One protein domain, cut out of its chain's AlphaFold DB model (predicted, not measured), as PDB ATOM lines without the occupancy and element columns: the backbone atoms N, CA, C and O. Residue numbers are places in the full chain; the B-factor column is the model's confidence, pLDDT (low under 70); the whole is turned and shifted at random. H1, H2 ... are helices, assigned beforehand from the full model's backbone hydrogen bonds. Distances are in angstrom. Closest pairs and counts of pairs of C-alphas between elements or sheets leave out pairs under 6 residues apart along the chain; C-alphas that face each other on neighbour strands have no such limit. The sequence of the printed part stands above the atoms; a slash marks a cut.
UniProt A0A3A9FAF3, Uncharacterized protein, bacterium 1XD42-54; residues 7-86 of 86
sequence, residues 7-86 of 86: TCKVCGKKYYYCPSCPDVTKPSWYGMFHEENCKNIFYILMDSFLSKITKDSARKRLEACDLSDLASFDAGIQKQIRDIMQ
ATOM      1  N   THR A   7     -18.930  42.040 -53.850       89.88
ATOM      2  CA  THR A   7     -18.677  42.150 -52.415       89.88
ATOM      3  C   THR A   7     -19.720  41.312 -51.699       89.88
ATOM      4  O   THR A   7     -20.911  41.427 -52.000       89.88
ATOM      5  N   CYS A   8     -19.287  40.445 -50.787       90.06
ATOM      6  CA  CYS A   8     -20.195  39.585 -50.046       90.06
ATOM      7  C   CYS A   8     -21.087  40.435 -49.143       90.06
ATOM      8  O   CYS A   8     -20.591  41.265 -48.385       90.06
ATOM      9  N   LYS A   9     -22.400  40.213 -49.210       88.06
ATOM     10  CA  LYS A   9     -23.371  40.949 -48.389       88.06
ATOM     11  C   LYS A   9     -23.336  40.586 -46.904       88.06
ATOM     12  O   LYS A   9     -23.904  41.318 -46.110       88.06
ATOM     13  N   VAL A  10     -22.672  39.484 -46.549       88.94
ATOM     14  CA  VAL A  10     -22.533  39.032 -45.161       88.94
ATOM     15  C   VAL A  10     -21.225  39.516 -44.566       88.94
ATOM     16  O   VAL A  10     -21.254  40.345 -43.669       88.94
ATOM     17  N   CYS A  11     -20.091  39.067 -45.108       87.19
ATOM     18  CA  CYS A  11     -18.769  39.342 -44.540       87.19
ATOM     19  C   CYS A  11     -17.997  40.494 -45.202       87.19
ATOM     20  O   CYS A  11     -16.836  40.715 -44.879       87.19
ATOM     21  N   GLY A  12     -18.558  41.168 -46.212       86.06
ATOM     22  CA  GLY A  12     -17.877  42.273 -46.900       86.06
ATOM     23  C   GLY A  12     -16.675  41.872 -47.772       86.06
ATOM     24  O   GLY A  12     -16.074  42.729 -48.423       86.06
ATOM     25  N   LYS A  13     -16.320  40.582 -47.847       88.31
ATOM     26  CA  LYS A  13     -15.188  40.092 -48.648       88.31
ATOM     27  C   LYS A  13     -15.415  40.358 -50.134       88.31
ATOM     28  O   LYS A  13     -16.490  40.079 -50.672       88.31
ATOM     29  N   LYS A  14     -14.397  40.890 -50.809       89.50
ATOM     30  CA  LYS A  14     -14.417  41.111 -52.258       89.50
ATOM     31  C   LYS A  14     -14.056  39.814 -52.978       89.50
ATOM     32  O   LYS A  14     -13.064  39.178 -52.636       89.50
ATOM     33  N   TYR A  15     -14.842  39.434 -53.977       88.00
ATOM     34  CA  TYR A  15     -14.628  38.222 -54.764       88.00
ATOM     35  C   TYR A  15     -14.988  38.446 -56.234       88.00
ATOM     36  O   TYR A  15     -15.613  39.444 -56.606       88.00
ATOM     37  N   TYR A  16     -14.541  37.527 -57.086       86.25
ATOM     38  CA  TYR A  16     -14.871  37.531 -58.504       86.25
ATOM     39  C   TYR A  16     -15.991  36.533 -58.795       86.25
ATOM     40  O   TYR A  16     -15.899  35.355 -58.437       86.25
ATOM     41  N   TYR A  17     -17.036  37.004 -59.466       84.06
ATOM     42  CA  TYR A  17     -18.117  36.169 -59.974       84.06
ATOM     43  C   TYR A  17     -18.641  36.723 -61.301       84.06
ATOM     44  O   TYR A  17     -19.023  37.893 -61.397       84.06
ATOM     45  N   CYS A  18     -18.666  35.871 -62.323       79.19
ATOM     46  CA  CYS A  18     -19.118  36.197 -63.669       79.19
ATOM     47  C   CYS A  18     -20.276  35.261 -64.050       79.19
ATOM     48  O   CYS A  18     -20.021  34.095 -64.335       79.19
ATOM     49  N   PRO A  19     -21.534  35.738 -64.066       72.31
ATOM     50  CA  PRO A  19     -22.688  34.901 -64.403       72.31
ATOM     51  C   PRO A  19     -22.766  34.546 -65.898       72.31
ATOM     52  O   PRO A  19     -23.483  33.628 -66.267       72.31
ATOM     53  N   SER A  20     -22.060  35.290 -66.752       74.50
ATOM     54  CA  SER A  20     -22.072  35.125 -68.214       74.50
ATOM     55  C   SER A  20     -20.858  34.360 -68.743       74.50
ATOM     56  O   SER A  20     -20.762  34.118 -69.943       74.50
ATOM     57  N   CYS A  21     -19.904  34.026 -67.874       76.75
ATOM     58  CA  CYS A  21     -18.736  33.255 -68.262       76.75
ATOM     59  C   CYS A  21     -19.141  31.772 -68.350       76.75
ATOM     60  O   CYS A  21     -19.882  31.313 -67.485       76.75
ATOM     61  N   PRO A  22     -18.655  31.017 -69.349       63.72
ATOM     62  CA  PRO A  22     -19.098  29.646 -69.644       63.72
ATOM     63  C   PRO A  22     -18.792  28.608 -68.546       63.72
ATOM     64  O   PRO A  22     -19.214  27.461 -68.646       63.72
ATOM     65  N   ASP A  23     -18.117  29.013 -67.473       54.56
ATOM     66  CA  ASP A  23     -17.809  28.214 -66.286       54.56
ATOM     67  C   ASP A  23     -18.982  28.244 -65.275       54.56
ATOM     68  O   ASP A  23     -18.855  28.651 -64.114       54.56
ATOM     69  N   VAL A  24     -20.185  27.887 -65.746       63.00
ATOM     70  CA  VAL A  24     -21.471  28.025 -65.022       63.00
ATOM     71  C   VAL A  24     -21.671  26.901 -63.992       63.00
ATOM     72  O   VAL A  24     -22.732  26.296 -63.882       63.00
ATOM     73  N   THR A  25     -20.637  26.583 -63.220       70.12
ATOM     74  CA  THR A  25     -20.728  25.638 -62.091       70.12
ATOM     75  C   THR A  25     -21.253  26.308 -60.826       70.12
ATOM     76  O   THR A  25     -21.695  25.641 -59.891       70.12
ATOM     77  N   LYS A  26     -21.207  27.644 -60.777       76.50
ATOM     78  CA  LYS A  26     -21.560  28.401 -59.583       76.50
ATOM     79  C   LYS A  26     -23.063  28.710 -59.539       76.50
ATOM     80  O   LYS A  26     -23.613  29.226 -60.510       76.50
ATOM     81  N   PRO A  27     -23.730  28.439 -58.410       81.62
ATOM     82  CA  PRO A  27     -25.163  28.666 -58.254       81.62
ATOM     83  C   PRO A  27     -25.525  30.158 -58.222       81.62
ATOM     84  O   PRO A  27     -24.704  31.018 -57.914       81.62
ATOM     85  N   SER A  28     -26.796  30.476 -58.469       81.44
ATOM     86  CA  SER A  28     -27.295  31.860 -58.566       81.44
ATOM     87  C   SER A  28     -27.035  32.718 -57.319       81.44
ATOM     88  O   SER A  28     -26.772  33.917 -57.429       81.44
ATOM     89  N   TRP A  29     -27.041  32.111 -56.127       87.06
ATOM     90  CA  TRP A  29     -26.767  32.798 -54.861       87.06
ATOM     91  C   TRP A  29     -25.316  33.294 -54.740       87.06
ATOM     92  O   TRP A  29     -25.041  34.210 -53.959       87.06
ATOM     93  N   TYR A  30     -24.399  32.762 -55.556       87.00
ATOM     94  CA  TYR A  30     -22.992  33.169 -55.591       87.00
ATOM     95  C   TYR A  30     -22.809  34.606 -56.105       87.00
ATOM     96  O   TYR A  30     -21.730  35.171 -56.009       87.00
ATOM     97  N   GLY A  31     -23.862  35.242 -56.636       84.50
ATOM     98  CA  GLY A  31     -23.848  36.671 -56.960       84.50
ATOM     99  C   GLY A  31     -23.943  37.603 -55.746       84.50
ATOM    100  O   GLY A  31     -23.621  38.789 -55.864       84.50
ATOM    101  N   MET A  32     -24.391  37.092 -54.595       86.19
ATOM    102  CA  MET A  32     -24.551  37.852 -53.345       86.19
ATOM    103  C   MET A  32     -23.575  37.394 -52.257       86.19
ATOM    104  O   MET A  32     -23.092  38.212 -51.465       86.19
ATOM    105  N   PHE A  33     -23.237  36.105 -52.248       90.56
ATOM    106  CA  PHE A  33     -22.387  35.480 -51.241       90.56
ATOM    107  C   PHE A  33     -21.168  34.845 -51.891       90.56
ATOM    108  O   PHE A  33     -21.273  34.234 -52.945       90.56
ATOM    109  N   HIS A  34     -20.013  34.982 -51.247       87.19
ATOM    110  CA  HIS A  34     -18.785  34.394 -51.771       87.19
ATOM    111  C   HIS A  34     -18.700  32.883 -51.503       87.19
ATOM    112  O   HIS A  34     -18.022  32.180 -52.239       87.19
ATOM    113  N   GLU A  35     -19.392  32.390 -50.471       88.62
ATOM    114  CA  GLU A  35     -19.340  31.005 -49.993       88.62
ATOM    115  C   GLU A  35     -20.689  30.572 -49.399       88.62
ATOM    116  O   GLU A  35     -21.522  31.407 -49.021       88.62
ATOM    117  N   GLU A  36     -20.888  29.254 -49.289       90.75
ATOM    118  CA  GLU A  36     -22.105  28.659 -48.725       90.75
ATOM    119  C   GLU A  36     -22.335  29.049 -47.268       90.75
ATOM    120  O   GLU A  36     -23.478  29.269 -46.882       90.75
ATOM    121  N   ASN A  37     -21.274  29.217 -46.474       91.25
ATOM    122  CA  ASN A  37     -21.398  29.640 -45.081       91.25
ATOM    123  C   ASN A  37     -22.115  30.999 -44.963       91.25
ATOM    124  O   ASN A  37     -23.115  31.133 -44.262       91.25
ATOM    125  N   CYS A  38     -21.680  31.993 -45.746       90.75
ATOM    126  CA  CYS A  38     -22.324  33.309 -45.789       90.75
ATOM    127  C   CYS A  38     -23.782  33.217 -46.253       90.75
ATOM    128  O   CYS A  38     -24.667  33.853 -45.684       90.75
ATOM    129  N   LYS A  39     -24.043  32.405 -47.277       92.94
ATOM    130  CA  LYS A  39     -25.398  32.147 -47.763       92.94
ATOM    131  C   LYS A  39     -26.280  31.549 -46.653       92.94
ATOM    132  O   LYS A  39     -27.395  32.022 -46.447       92.94
ATOM    133  N   ASN A  40     -25.783  30.550 -45.927       93.06
ATOM    134  CA  ASN A  40     -26.516  29.867 -44.862       93.06
ATOM    135  C   ASN A  40     -26.835  30.811 -43.704       93.06
ATOM    136  O   ASN A  40     -27.993  30.889 -43.306       93.06
ATOM    137  N   ILE A  41     -25.855  31.591 -43.236       92.12
ATOM    138  CA  ILE A  41     -26.062  32.608 -42.194       92.12
ATOM    139  C   ILE A  41     -27.184  33.562 -42.611       92.12
ATOM    140  O   ILE A  41     -28.141  33.749 -41.865       92.12
ATOM    141  N   PHE A  42     -27.119  34.110 -43.829       91.75
ATOM    142  CA  PHE A  42     -28.147  35.027 -44.319       91.75
ATOM    143  C   PHE A  42     -29.540  34.385 -44.372       91.75
ATOM    144  O   PHE A  42     -30.517  35.007 -43.958       91.75
ATOM    145  N   TYR A  43     -29.646  33.139 -44.844       92.56
ATOM    146  CA  TYR A  43     -30.930  32.438 -44.881       92.56
ATOM    147  C   TYR A  43     -31.474  32.118 -43.492       92.56
ATOM    148  O   TYR A  43     -32.667  32.290 -43.280       92.56
ATOM    149  N   ILE A  44     -30.631  31.728 -42.533       93.50
ATOM    150  CA  ILE A  44     -31.063  31.483 -41.150       93.50
ATOM    151  C   ILE A  44     -31.629  32.768 -40.538       93.50
ATOM    152  O   ILE A  44     -32.696  32.745 -39.926       93.50
ATOM    153  N   LEU A  45     -30.948  33.896 -40.751       91.38
ATOM    154  CA  LEU A  45     -31.417  35.204 -40.298       91.38
ATOM    155  C   LEU A  45     -32.750  35.592 -40.946       91.38
ATOM    156  O   LEU A  45     -33.675  36.002 -40.249       91.38
ATOM    157  N   MET A  46     -32.876  35.414 -42.264       91.44
ATOM    158  CA  MET A  46     -34.123  35.674 -42.986       91.44
ATOM    159  C   MET A  46     -35.264  34.772 -42.517       91.44
ATOM    160  O   MET A  46     -36.366  35.259 -42.291       91.44
ATOM    161  N   ASP A  47     -35.020  33.475 -42.350       93.25
ATOM    162  CA  ASP A  47     -36.033  32.524 -41.899       93.25
ATOM    163  C   ASP A  47     -36.465  32.814 -40.458       93.25
ATOM    164  O   ASP A  47     -37.651  32.704 -40.146       93.25
ATOM    165  N   SER A  48     -35.539  33.241 -39.591       90.94
ATOM    166  CA  SER A  48     -35.866  33.698 -38.236       90.94
ATOM    167  C   SER A  48     -36.661  35.004 -38.253       90.94
ATOM    168  O   SER A  48     -37.599  35.152 -37.476       90.94
ATOM    169  N   PHE A  49     -36.312  35.950 -39.130       87.88
ATOM    170  CA  PHE A  49     -37.015  37.229 -39.272       87.88
ATOM    171  C   PHE A  49     -38.434  37.053 -39.825       87.88
ATOM    172  O   PHE A  49     -39.364  37.730 -39.400       87.88
ATOM    173  N   LEU A  50     -38.610  36.107 -40.750       90.75
ATOM    174  CA  LEU A  50     -39.908  35.715 -41.300       90.75
ATOM    175  C   LEU A  50     -40.685  34.763 -40.375       90.75
ATOM    176  O   LEU A  50     -41.719  34.241 -40.790       90.75
ATOM    177  N   SER A  51     -40.191  34.495 -39.160       88.50
ATOM    178  CA  SER A  51     -40.785  33.559 -38.194       88.50
ATOM    179  C   SER A  51     -41.040  32.151 -38.755       88.50
ATOM    180  O   SER A  51     -41.907  31.430 -38.267       88.50
ATOM    181  N   LYS A  52     -40.287  31.735 -39.782       92.25
ATOM    182  CA  LYS A  52     -40.345  30.374 -40.344       92.25
ATOM    183  C   LYS A  52     -39.665  29.355 -39.440       92.25
ATOM    184  O   LYS A  52     -40.010  28.177 -39.465       92.25
ATOM    185  N   ILE A  53     -38.673  29.806 -38.675       92.00
ATOM    186  CA  ILE A  53     -37.980  29.022 -37.653       92.00
ATOM    187  C   ILE A  53     -38.017  29.776 -36.324       92.00
ATOM    188  O   ILE A  53     -38.090  31.004 -36.293       92.00
ATOM    189  N   THR A  54     -37.955  29.041 -35.216       91.31
ATOM    190  CA  THR A  54     -37.860  29.636 -33.878       91.31
ATOM    191  C   THR A  54     -36.453  30.175 -33.615       91.31
ATOM    192  O   THR A  54     -35.487  29.680 -34.201       91.31
ATOM    193  N   LYS A  55     -36.316  31.134 -32.686       89.25
ATOM    194  CA  LYS A  55     -35.001  31.642 -32.248       89.25
ATOM    195  C   LYS A  55     -34.060  30.515 -31.802       89.25
ATOM    196  O   LYS A  55     -32.909  30.506 -32.214       89.25
ATOM    197  N   ASP A  56     -34.560  29.520 -31.065       90.44
ATOM    198  CA  ASP A  56     -33.777  28.337 -30.653       90.44
ATOM    199  C   ASP A  56     -33.251  27.530 -31.854       90.44
ATOM    200  O   ASP A  56     -32.077  27.167 -31.918       90.44
ATOM    201  N   SER A  57     -34.103  27.310 -32.861       92.06
ATOM    202  CA  SER A  57     -33.702  26.610 -34.086       92.06
ATOM    203  C   SER A  57     -32.691  27.422 -34.895       92.06
ATOM    204  O   SER A  57     -31.742  26.862 -35.446       92.06
ATOM    205  N   ALA A  58     -32.887  28.741 -34.974       92.69
ATOM    206  CA  ALA A  58     -31.970  29.652 -35.646       92.69
ATOM    207  C   ALA A  58     -30.603  29.666 -34.953       92.69
ATOM    208  O   ALA A  58     -29.584  29.539 -35.626       92.69
ATOM    209  N   ARG A  59     -30.589  29.719 -33.618       92.31
ATOM    210  CA  ARG A  59     -29.388  29.641 -32.788       92.31
ATOM    211  C   ARG A  59     -28.600  28.362 -33.052       92.31
ATOM    212  O   ARG A  59     -27.445  28.454 -33.442       92.31
ATOM    213  N   LYS A  60     -29.233  27.187 -32.972       92.62
ATOM    214  CA  LYS A  60     -28.574  25.894 -33.261       92.62
ATOM    215  C   LYS A  60     -27.962  25.836 -34.661       92.62
ATOM    216  O   LYS A  60     -26.890  25.275 -34.856       92.62
ATOM    217  N   ARG A  61     -28.639  26.416 -35.658       92.94
ATOM    218  CA  ARG A  61     -28.122  26.481 -37.035       92.94
ATOM    219  C   ARG A  61     -26.971  27.476 -37.174       92.94
ATOM    220  O   ARG A  61     -26.035  27.197 -37.915       92.94
ATOM    221  N   LEU A  62     -27.032  28.612 -36.478       91.12
ATOM    222  CA  LEU A  62     -25.951  29.601 -36.435       91.12
ATOM    223  C   LEU A  62     -24.713  29.059 -35.714       91.12
ATOM    224  O   LEU A  62     -23.611  29.317 -36.175       91.12
ATOM    225  N   GLU A  63     -24.884  28.279 -34.645       89.69
ATOM    226  CA  GLU A  63     -23.794  27.596 -33.930       89.69
ATOM    227  C   GLU A  63     -23.068  26.568 -34.813       89.69
ATOM    228  O   GLU A  63     -21.879  26.328 -34.627       89.69
ATOM    229  N   ALA A  64     -23.756  25.993 -35.805       90.69
ATOM    230  CA  ALA A  64     -23.154  25.112 -36.805       90.69
ATOM    231  C   ALA A  64     -22.470  25.865 -37.967       90.69
ATOM    232  O   ALA A  64     -21.810  25.235 -38.795       90.69
ATOM    233  N   CYS A  65     -22.650  27.186 -38.071       89.19
ATOM    234  CA  CYS A  65     -22.011  28.017 -39.090       89.19
ATOM    235  C   CYS A  65     -20.687  28.594 -38.575       89.19
ATOM    236  O   CYS A  65     -20.508  28.817 -37.379       89.19
ATOM    237  N   ASP A  66     -19.773  28.906 -39.492       87.38
ATOM    238  CA  ASP A  66     -18.530  29.581 -39.125       87.38
ATOM    239  C   ASP A  66     -18.787  31.083 -38.937       87.38
ATOM    240  O   ASP A  66     -19.067  31.820 -39.888       87.38
ATOM    241  N   LEU A  67     -18.723  31.522 -37.681       85.94
ATOM    242  CA  LEU A  67     -18.901  32.909 -37.255       85.94
ATOM    243  C   LEU A  67     -17.580  33.554 -36.804       85.94
ATOM    244  O   LEU A  67     -17.612  34.608 -36.170       85.94
ATOM    245  N   SER A  68     -16.423  32.965 -37.124       82.69
ATOM    246  CA  SER A  68     -15.112  33.489 -36.697       82.69
ATOM    247  C   SER A  68     -14.890  34.940 -37.140       82.69
ATOM    248  O   SER A  68     -14.328  35.749 -36.404       82.69
ATOM    249  N   ASP A  69     -15.428  35.297 -38.306       81.19
ATOM    250  CA  ASP A  69     -15.336  36.629 -38.905       81.19
ATOM    251  C   ASP A  69     -16.529  37.546 -38.573       81.19
ATOM    252  O   ASP A  69     -16.752  38.535 -39.275       81.19
ATOM    253  N   LEU A  70     -17.304  37.273 -37.511       82.62
ATOM    254  CA  LEU A  70     -18.494  38.063 -37.150       82.62
ATOM    255  C   LEU A  70     -18.205  39.574 -37.079       82.62
ATOM    256  O   LEU A  70     -19.042  40.382 -37.472       82.62
ATOM    257  N   ALA A  71     -17.017  39.967 -36.615       82.81
ATOM    258  CA  ALA A  71     -16.600  41.368 -36.532       82.81
ATOM    259  C   ALA A  71     -16.510  42.064 -37.903       82.81
ATOM    260  O   ALA A  71     -16.730  43.271 -37.997       82.81
ATOM    261  N   SER A  72     -16.227  41.303 -38.962       83.62
ATOM    262  CA  SER A  72     -16.162  41.780 -40.348       83.62
ATOM    263  C   SER A  72     -17.533  41.817 -41.024       83.62
ATOM    264  O   SER A  72     -17.653  42.294 -42.153       83.62
ATOM    265  N   PHE A  73     -18.574  41.280 -40.377       86.75
ATOM    266  CA  PHE A  73     -19.899  41.220 -40.980       86.75
ATOM    267  C   PHE A  73     -20.575  42.588 -40.981       86.75
ATOM    268  O   PHE A  73     -20.249  43.458 -40.176       86.75
ATOM    269  N   ASP A  74     -21.559  42.768 -41.860       85.31
ATOM    270  CA  ASP A  74     -22.383  43.975 -41.857       85.31
ATOM    271  C   ASP A  74     -23.063  44.189 -40.491       85.31
ATOM    272  O   ASP A  74     -23.551  43.243 -39.862       85.31
ATOM    273  N   ALA A  75     -23.123  45.441 -40.030       87.38
ATOM    274  CA  ALA A  75     -23.648  45.786 -38.710       87.38
ATOM    275  C   ALA A  75     -25.092  45.300 -38.487       87.38
ATOM    276  O   ALA A  75     -25.444  44.909 -37.368       87.38
ATOM    277  N   GLY A  76     -25.921  45.278 -39.538       86.81
ATOM    278  CA  GLY A  76     -27.287  44.758 -39.472       86.81
ATOM    279  C   GLY A  76     -27.317  43.255 -39.194       86.81
ATOM    280  O   GLY A  76     -28.055  42.798 -38.320       86.81
ATOM    281  N   ILE A  77     -26.456  42.498 -39.874       88.50
ATOM    282  CA  ILE A  77     -26.311  41.048 -39.698       88.50
ATOM    283  C   ILE A  77     -25.760  40.732 -38.311       88.50
ATOM    284  O   ILE A  77     -26.318  39.894 -37.608       88.50
ATOM    285  N   GLN A  78     -24.721  41.449 -37.872       90.12
ATOM    286  CA  GLN A  78     -24.173  41.264 -36.530       90.12
ATOM    287  C   GLN A  78     -25.232  41.478 -35.442       90.12
ATOM    288  O   GLN A  78     -25.288  40.727 -34.470       90.12
ATOM    289  N   LYS A  79     -26.077  42.507 -35.592       90.69
ATOM    290  CA  LYS A  79     -27.153  42.796 -34.639       90.69
ATOM    291  C   LYS A  79     -28.180  41.664 -34.588       90.69
ATOM    292  O   LYS A  79     -28.564  41.273 -33.494       90.69
ATOM    293  N   GLN A  80     -28.588  41.125 -35.737       90.38
ATOM    294  CA  GLN A  80     -29.542  40.012 -35.781       90.38
ATOM    295  C   GLN A  80     -28.958  38.721 -35.197       90.38
ATOM    296  O   GLN A  80     -29.634  38.046 -34.430       90.38
ATOM    297  N   ILE A  81     -27.693  38.407 -35.494       89.94
ATOM    298  CA  ILE A  81     -27.019  37.240 -34.903       89.94
ATOM    299  C   ILE A  81     -26.969  37.379 -33.379       89.94
ATOM    300  O   ILE A  81     -27.305  36.434 -32.672       89.94
ATOM    301  N   ARG A  82     -26.621  38.566 -32.863       89.81
ATOM    302  CA  ARG A  82     -26.625  38.834 -31.417       89.81
ATOM    303  C   ARG A  82     -28.016  38.691 -30.787       89.81
ATOM    304  O   ARG A  82     -28.107  38.115 -29.715       89.81
ATOM    305  N   ASP A  83     -29.078  39.145 -31.453       90.38
ATOM    306  CA  ASP A  83     -30.465  39.019 -30.963       90.38
ATOM    307  C   ASP A  83     -30.987  37.568 -30.931       90.38
ATOM    308  O   ASP A  83     -31.884  37.237 -30.154       90.38
ATOM    309  N   ILE A  84     -30.444  36.699 -31.788       89.06
ATOM    310  CA  ILE A  84     -30.777  35.266 -31.818       89.06
ATOM    311  C   ILE A  84     -29.939  34.477 -30.801       89.06
ATOM    312  O   ILE A  84     -30.408  33.475 -30.265       89.06
ATOM    313  N   MET A  85     -28.702  34.912 -30.551       84.62
ATOM    314  CA  MET A  85     -27.778  34.271 -29.608       84.62
ATOM    315  C   MET A  85     -27.981  34.705 -28.144       84.62
ATOM    316  O   MET A  85     -27.460  34.029 -27.254       84.62
ATOM    317  N   GLN A  86     -28.699  35.809 -27.899       75.44
ATOM    318  CA  GLN A  86     -29.133  36.251 -26.563       75.44
ATOM    319  C   GLN A  86     -30.165  35.300 -25.956       75.44
ATOM    320  O   GLN A  86     -30.029  35.028 -24.743       75.44
TER     321      GLN A  86
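Overview. This is residues 7 to 86 of the 86 residues of an uncharacterized protein of bacterium 1XD42-54 (UniProt A0A3A9FAF3). A helical hairpin, H2 and H3, has H4 packed across it; short H1 and the unnamed residues 7 to 27 extend it, with residues 20 to 25 sticking out. The 80 printed residues include four named helices, H1 to H4 in order, and no named strand: all helix, with under half in named elements. It is only just compact, close to loose (radius of gyration of the C-alphas 13.5 A), and spans 44 by 25 by 19 A.

Along the chain. Find C-alpha 36 at (-22.105, 28.659, -48.725); H2, residues 36 to 49, runs 19.6 A from there. H3 is residues 55 to 63, 12.0 A; H1 is residues 28 to 31. H4, residues 75 to 85, runs 15.2 A to C-alpha 85 at (-27.778, 34.271, -29.608).

Arrangement. Hairpin H2 and H3 touch, opposite ways at a shallow tilt of 10 degrees, C-alphas 44 and 58 closest at 5.9 A. H4 touches H3, C-alphas 55 and 84 closest at 5.6 A, and H2 at its residues 42 to 45 alone, C-alphas 45 and 80 closest at 6.9 A. H1 is close to H2 but not clearly touching, C-alphas 29 and 39 closest at 7.3 A. H2, H3 and H4 have every O i to N i+4 pair within hydrogen-bond range; H1 is too short for one.

Size, cuts and confidence. C-alphas 22 and 86 are farthest apart, 44.7 A. The printed part has no cut; the H3 to H4 link is long. Residues 22 to 24 have pLDDT under 70.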